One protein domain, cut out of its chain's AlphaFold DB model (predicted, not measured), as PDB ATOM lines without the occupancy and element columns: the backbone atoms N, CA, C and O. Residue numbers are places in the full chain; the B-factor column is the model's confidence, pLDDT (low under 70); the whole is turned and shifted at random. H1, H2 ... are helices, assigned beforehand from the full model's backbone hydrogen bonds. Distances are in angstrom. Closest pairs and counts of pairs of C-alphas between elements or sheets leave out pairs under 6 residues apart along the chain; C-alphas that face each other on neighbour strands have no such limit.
ATOM      1  N   GLU A  12     156.175  99.244  85.762       87.81
ATOM      2  CA  GLU A  12     155.132  99.418  84.747       87.81
ATOM      3  C   GLU A  12     153.963  98.465  84.997       87.81
ATOM      4  O   GLU A  12     152.796  98.854  84.921       87.81
ATOM      5  N   ILE A  13     154.266  97.219  85.370       86.31
ATOM      6  CA  ILE A  13     153.252  96.221  85.722       86.31
ATOM      7  C   ILE A  13     152.516  96.643  86.997       86.31
ATOM      8  O   ILE A  13     151.291  96.530  87.063       86.31
ATOM      9  N   ALA A  14     153.231  97.154  88.002       86.81
ATOM     10  CA  ALA A  14     152.622  97.642  89.235       86.81
ATOM     11  C   ALA A  14     151.651  98.805  88.973       86.81
ATOM     12  O   ALA A  14     150.552  98.823  89.532       86.81
ATOM     13  N   GLU A  15     152.017  99.738  88.092       85.69
ATOM     14  CA  GLU A  15     151.165 100.874  87.733       85.69
ATOM     15  C   GLU A  15     149.961 100.458  86.878       85.69
ATOM     16  O   GLU A  15     148.847 100.955  87.077       85.69
ATOM     17  N   LEU A  16     150.137  99.475  85.989       83.75
ATOM     18  CA  LEU A  16     149.031  98.874  85.248       83.75
ATOM     19  C   LEU A  16     148.012  98.248  86.205       83.75
ATOM     20  O   LEU A  16     146.818  98.535  86.114       83.75
ATOM     21  N   TRP A  17     148.471  97.430  87.157       81.50
ATOM     22  CA  TRP A  17     147.597  96.838  88.171       81.50
ATOM     23  C   TRP A  17     146.931  97.895  89.042       81.50
ATOM     24  O   TRP A  17     145.750  97.757  89.352       81.50
ATOM     25  N   ARG A  18     147.651  98.963  89.402       79.31
ATOM     26  CA  ARG A  18     147.090 100.093  90.144       79.31
ATOM     27  C   ARG A  18     145.914 100.701  89.386       79.31
ATOM     28  O   ARG A  18     144.815 100.728  89.924       79.31
ATOM     29  N   THR A  19     146.134 101.085  88.132       76.81
ATOM     30  CA  THR A  19     145.120 101.696  87.258       76.81
ATOM     31  C   THR A  19     143.907 100.783  87.097       76.81
ATOM     32  O   THR A  19     142.764 101.191  87.287       76.81
ATOM     33  N   VAL A  20     144.150  99.504  86.803       73.56
ATOM     34  CA  VAL A  20     143.090  98.514  86.597       73.56
ATOM     35  C   VAL A  20     142.264  98.289  87.871       73.56
ATOM     36  O   VAL A  20     141.049  98.121  87.782       73.56
ATOM     37  N   LEU A  21     142.889  98.282  89.051       67.75
ATOM     38  CA  LEU A  21     142.201  98.063  90.327       67.75
ATOM     39  C   LEU A  21     141.495  99.313  90.865       67.75
ATOM     40  O   LEU A  21     140.531  99.167  91.613       67.75
ATOM     41  N   THR A  22     141.961 100.520  90.535       66.19
ATOM     42  CA  THR A  22     141.341 101.767  91.015       66.19
ATOM     43  C   THR A  22     140.254 102.283  90.087       66.19
ATOM     44  O   THR A  22     139.211 102.739  90.560       66.19
ATOM     45  N   ASP A  23     140.482 102.204  88.778       66.12
ATOM     46  CA  ASP A  23     139.601 102.816  87.782       66.12
ATOM     47  C   ASP A  23     138.650 101.776  87.167       66.12
ATOM     48  O   ASP A  23     137.533 102.101  86.736       66.12
ATOM     49  N   GLY A  24     139.066 100.505  87.192       62.81
ATOM     50  CA  GLY A  24     138.394  99.388  86.547       62.81
ATOM     51  C   GLY A  24     138.422  99.482  85.024       62.81
ATOM     52  O   GLY A  24     138.908 100.436  84.420       62.81
ATOM     53  N   HIS A  25     137.875  98.467  84.360       61.47
ATOM     54  CA  HIS A  25     137.785  98.486  82.902       61.47
ATOM     55  C   HIS A  25     136.590  99.334  82.463       61.47
ATOM     56  O   HIS A  25     135.445  98.879  82.497       61.47
ATOM     57  N   ILE A  26     136.862 100.563  82.021       53.62
ATOM     58  CA  ILE A  26     135.836 101.488  81.523       53.62
ATOM     59  C   ILE A  26     135.094 100.937  80.288       53.62
ATOM     60  O   ILE A  26     133.919 101.256  80.094       53.62
ATOM     61  N   ASP A  27     135.731 100.023  79.543       53.91
ATOM     62  CA  ASP A  27     135.285  99.546  78.225       53.91
ATOM     63  C   ASP A  27     134.587  98.175  78.229       53.91
ATOM     64  O   ASP A  27     134.054  97.754  77.201       53.91
ATOM     65  N   LYS A  28     134.618  97.430  79.345       55.50
ATOM     66  CA  LYS A  28     134.143  96.033  79.383       55.50
ATOM     67  C   LYS A  28     133.127  95.804  80.505       55.50
ATOM     68  O   LYS A  28     133.531  95.654  81.657       55.50
ATOM     69  N   PRO A  29     131.822  95.691  80.186       54.00
ATOM     70  CA  PRO A  29     130.774  95.467  81.187       54.00
ATOM     71  C   PRO A  29     130.876  94.115  81.917       54.00
ATOM     72  O   PRO A  29     130.240  93.946  82.950       54.00
ATOM     73  N   SER A  30     131.668  93.165  81.407       55.62
ATOM     74  CA  SER A  30     131.908  91.845  82.010       55.62
ATOM     75  C   SER A  30     133.206  91.747  82.821       55.62
ATOM     76  O   SER A  30     133.596  90.647  83.210       55.62
ATOM     77  N   SER A  31     133.917  92.856  83.048       55.09
ATOM     78  CA  SER A  31     135.153  92.799  83.824       55.09
ATOM     79  C   SER A  31     134.872  92.610  85.317       55.09
ATOM     80  O   SER A  31     134.093  93.351  85.910       55.09
ATOM     81  N   TYR A  32     135.533  91.618  85.918       52.84
ATOM     82  CA  TYR A  32     135.417  91.241  87.334       52.84
ATOM     83  C   TYR A  32     136.092  92.226  88.302       52.84
ATOM     84  O   TYR A  32     136.004  92.047  89.516       52.84
ATOM     85  N   LEU A  33     136.790  93.240  87.787       53.06
ATOM     86  CA  LEU A  33     137.541  94.197  88.598       53.06
ATOM     87  C   LEU A  33     136.677  95.422  88.922       53.06
ATOM     88  O   LEU A  33     135.838  95.802  88.103       53.06
ATOM     89  N   PRO A  34     136.835  96.019  90.118       53.97
ATOM     90  CA  PRO A  34     135.937  97.058  90.604       53.97
ATOM     91  C   PRO A  34     135.983  98.285  89.685       53.97
ATOM     92  O   PRO A  34     136.920  99.072  89.700       53.97
ATOM     93  N   VAL A  35     134.948  98.435  88.860       64.81
ATOM     94  CA  VAL A  35     134.716  99.627  88.039       64.81
ATOM     95  C   VAL A  35     134.233 100.762  88.936       64.81
ATOM     96  O   VAL A  35     133.566 100.515  89.943       64.81
ATOM     97  N   ALA A  36     134.533 102.010  88.551       67.69
ATOM     98  CA  ALA A  36     133.980 103.208  89.183       67.69
ATOM     99  C   ALA A  36     132.502 103.008  89.564       67.69
ATOM    100  O   ALA A  36     131.703 102.619  88.712       67.69
ATOM    101  N   ASN A  37     132.157 103.262  90.835       76.88
ATOM    102  CA  ASN A  37     130.835 103.018  91.417       76.88
ATOM    103  C   ASN A  37     129.727 103.511  90.472       76.88
ATOM    104  O   ASN A  37     129.749 104.672  90.058       76.88
ATOM    105  N   ARG A  38     128.779 102.642  90.107       82.31
ATOM    106  CA  ARG A  38     127.704 102.943  89.149       82.31
ATOM    107  C   ARG A  38     126.347 102.915  89.831       82.31
ATOM    108  O   ARG A  38     126.133 102.180  90.788       82.31
ATOM    109  N   CYS A  39     125.403 103.684  89.298       83.94
ATOM    110  CA  CYS A  39     124.015 103.594  89.731       83.94
ATOM    111  C   CYS A  39     123.454 102.201  89.405       83.94
ATOM    112  O   CYS A  39     123.459 101.808  88.242       83.94
ATOM    113  N   GLY A  40     122.898 101.494  90.388       81.50
ATOM    114  CA  GLY A  40     122.333 100.154  90.202       81.50
ATOM    115  C   GLY A  40     121.124 100.084  89.257       81.50
ATOM    116  O   GLY A  40     120.782  99.004  88.798       81.50
ATOM    117  N   MET A  41     120.488 101.219  88.936       83.38
ATOM    118  CA  MET A  41     119.319 101.269  88.044       83.38
ATOM    119  C   MET A  41     119.660 101.679  86.609       83.38
ATOM    120  O   MET A  41     119.124 101.114  85.664       83.38
ATOM    121  N   CYS A  42     120.518 102.682  86.428       81.62
ATOM    122  CA  CYS A  42     120.823 103.240  85.104       81.62
ATOM    123  C   CYS A  42     122.277 103.034  84.666       81.62
ATOM    124  O   CYS A  42     122.658 103.509  83.601       81.62
ATOM    125  N   LEU A  43     123.088 102.354  85.487       81.62
ATOM    126  CA  LEU A  43     124.487 101.984  85.230       81.62
ATOM    127  C   LEU A  43     125.414 103.157  84.868       81.62
ATOM    128  O   LEU A  43     126.530 102.964  84.375       81.62
ATOM    129  N   ILE A  44     124.984 104.389  85.150       83.62
ATOM    130  CA  ILE A  44     125.814 105.575  84.966       83.62
ATOM    131  C   ILE A  44     126.900 105.621  86.045       83.62
ATOM    132  O   ILE A  44     126.614 105.291  87.200       83.62
ATOM    133  N   PRO A  45     128.122 106.054  85.703       82.12
ATOM    134  CA  PRO A  45     129.177 106.238  86.685       82.12
ATOM    135  C   PRO A  45     128.799 107.352  87.670       82.12
ATOM    136  O   PRO A  45     128.381 108.442  87.278       82.12
ATOM    137  N   LEU A  46     128.929 107.048  88.959       84.69
ATOM    138  CA  LEU A  46     128.693 107.940  90.095       84.69
ATOM    139  C   LEU A  46     130.000 108.487  90.690       84.69
ATOM    140  O   LEU A  46     129.964 109.487  91.408       84.69
ATOM    141  N   SER A  47     131.142 107.854  90.401       79.12
ATOM    142  CA  SER A  47     132.481 108.270  90.839       79.12
ATOM    143  C   SER A  47     133.468 108.394  89.668       79.12
ATOM    144  O   SER A  47     133.129 108.122  88.513       79.12
ATOM    145  N   GLY A  48     134.690 108.852  89.962       82.31
ATOM    146  CA  GLY A  48     135.743 109.072  88.966       82.31
ATOM    147  C   GLY A  48     135.446 110.230  88.007       82.31
ATOM    148  O   GLY A  48     134.525 111.024  88.222       82.31
ATOM    149  N   PHE A  49     136.220 110.318  86.922       79.88
ATOM    150  CA  PHE A  49     136.041 111.341  85.886       79.88
ATOM    151  C   PHE A  49     134.646 111.268  85.245       79.88
ATOM    152  O   PHE A  49     133.972 112.286  85.100       79.88
ATOM    153  N   GLY A  50     134.159 110.053  84.963       79.38
ATOM    154  CA  GLY A  50     132.806 109.837  84.444       79.38
ATOM    155  C   GLY A  50     131.716 110.368  85.382       79.38
ATOM    156  O   GLY A  50     130.788 111.032  84.927       79.38
ATOM    157  N   GLY A  51     131.852 110.159  86.697       83.44
ATOM    158  CA  GLY A  51     130.946 110.731  87.694       83.44
ATOM    159  C   GLY A  51     131.000 112.261  87.749       83.44
ATOM    160  O   GLY A  51     129.957 112.905  87.858       83.44
ATOM    161  N   ALA A  52     132.189 112.859  87.610       84.25
ATOM    162  CA  ALA A  52     132.344 114.313  87.548       84.25
ATOM    163  C   ALA A  52     131.630 114.908  86.322       84.25
ATOM    164  O   ALA A  52     130.866 115.859  86.468       84.25
ATOM    165  N   VAL A  53     131.801 114.299  85.146       85.69
ATOM    166  CA  VAL A  53     131.130 114.708  83.902       85.69
ATOM    167  C   VAL A  53     129.610 114.539  84.002       85.69
ATOM    168  O   VAL A  53     128.853 115.432  83.627       85.69
ATOM    169  N   MET A  54     129.127 113.421  84.550       85.12
ATOM    170  CA  MET A  54     127.685 113.186  84.709       85.12
ATOM    171  C   MET A  54     127.046 114.137  85.729       85.12
ATOM    172  O   MET A  54     125.894 114.552  85.555       85.12
ATOM    173  N   LYS A  55     127.798 114.535  86.757       85.00
ATOM    174  CA  LYS A  55     127.389 115.560  87.717       85.00
ATOM    175  C   LYS A  55     127.296 116.939  87.073       85.00
ATOM    176  O   LYS A  55     126.314 117.633  87.320       85.00
ATOM    177  N   THR A  56     128.276 117.338  86.265       85.81
ATOM    178  CA  THR A  56     128.303 118.673  85.648       85.81
ATOM    179  C   THR A  56     127.320 118.806  84.490       85.81
ATOM    180  O   THR A  56     126.609 119.800  84.421       85.81
ATOM    181  N   LEU A  57     127.228 117.805  83.609       85.44
ATOM    182  CA  LEU A  57     126.406 117.890  82.396       85.44
ATOM    183  C   LEU A  57     124.951 117.459  82.598       85.44
ATOM    184  O   LEU A  57     124.065 117.950  81.907       85.44
ATOM    185  N   ARG A  58     124.688 116.510  83.504       83.88
ATOM    186  CA  ARG A  58     123.347 115.929  83.706       83.88
ATOM    187  C   ARG A  58     122.815 116.070  85.131       83.88
ATOM    188  O   ARG A  58     121.753 115.526  85.424       83.88
ATOM    189  N   GLY A  59     123.538 116.746  86.030       85.06
ATOM    190  CA  GLY A  59     123.123 116.932  87.427       85.06
ATOM    191  C   GLY A  59     123.037 115.632  88.238       85.06
ATOM    192  O   GLY A  59     122.438 115.611  89.317       85.06
TER     193      GLY A  59
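AT A GLANCE: This is residues 12 to 59 of the 73 residues of an uncharacterized protein of Dehalococcoidia bacterium (UniProt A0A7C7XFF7). Two short helices, H1 and H2, come one after the other along the longest axis, the end of H1 near the start of H2, and the long link between them, residues 24 to 47, winds out in loops to one side of the pair. Residues 12 to 19, which belong to H1, stick out at one end as a free arm. The printed part has 48 residues with two named helices, H1 then H2, and no named strand; its class is all helix, with 23 residues, under half, in named elements. It is only just loose, close to compact, with a radius of gyration of the C-alphas of 11.8 A, and elongated, spanning 37 by 21 by 13 A.

IN THESE COORDINATES: Find C-alpha 12 at (155.132, 99.418, 84.747); from there H1, residues 12 to 23, runs 16.2 A to C-alpha 23 at (139.601, 102.816, 87.782). Pass along residues 24 to 47, which hold no named element, and reach H2, residues 48 to 58, which runs 15.1 A to C-alpha 58 at (123.347, 115.929, 83.706).

HOW THE PARTS SIT: Look first where H1 ends and H2 begins: the two are close but not clearly touching, their closest C-alphas, those of Asp 23 and Gly 48, being 7.4 A apart. Their centres are 22.4 A apart. They run the same way at a steep tilt of 36 degrees, only just steep. In H1 and H2 every O i to N i+4 pair is within hydrogen-bond range.

THE WHOLE: The two C-alphas farthest apart are those of Ile 13 and Gly 59, at 36.6 A. Without residues 12 to 19, which stand free, the body spans 28 by 20 by 13 A. The printed part has no cut, and the link from H1 to H2 is long, with 24 residues. In the B-factor column, residues 21 to 36 are under 70, and the mean pLDDT of the printed part of this model is 74.8.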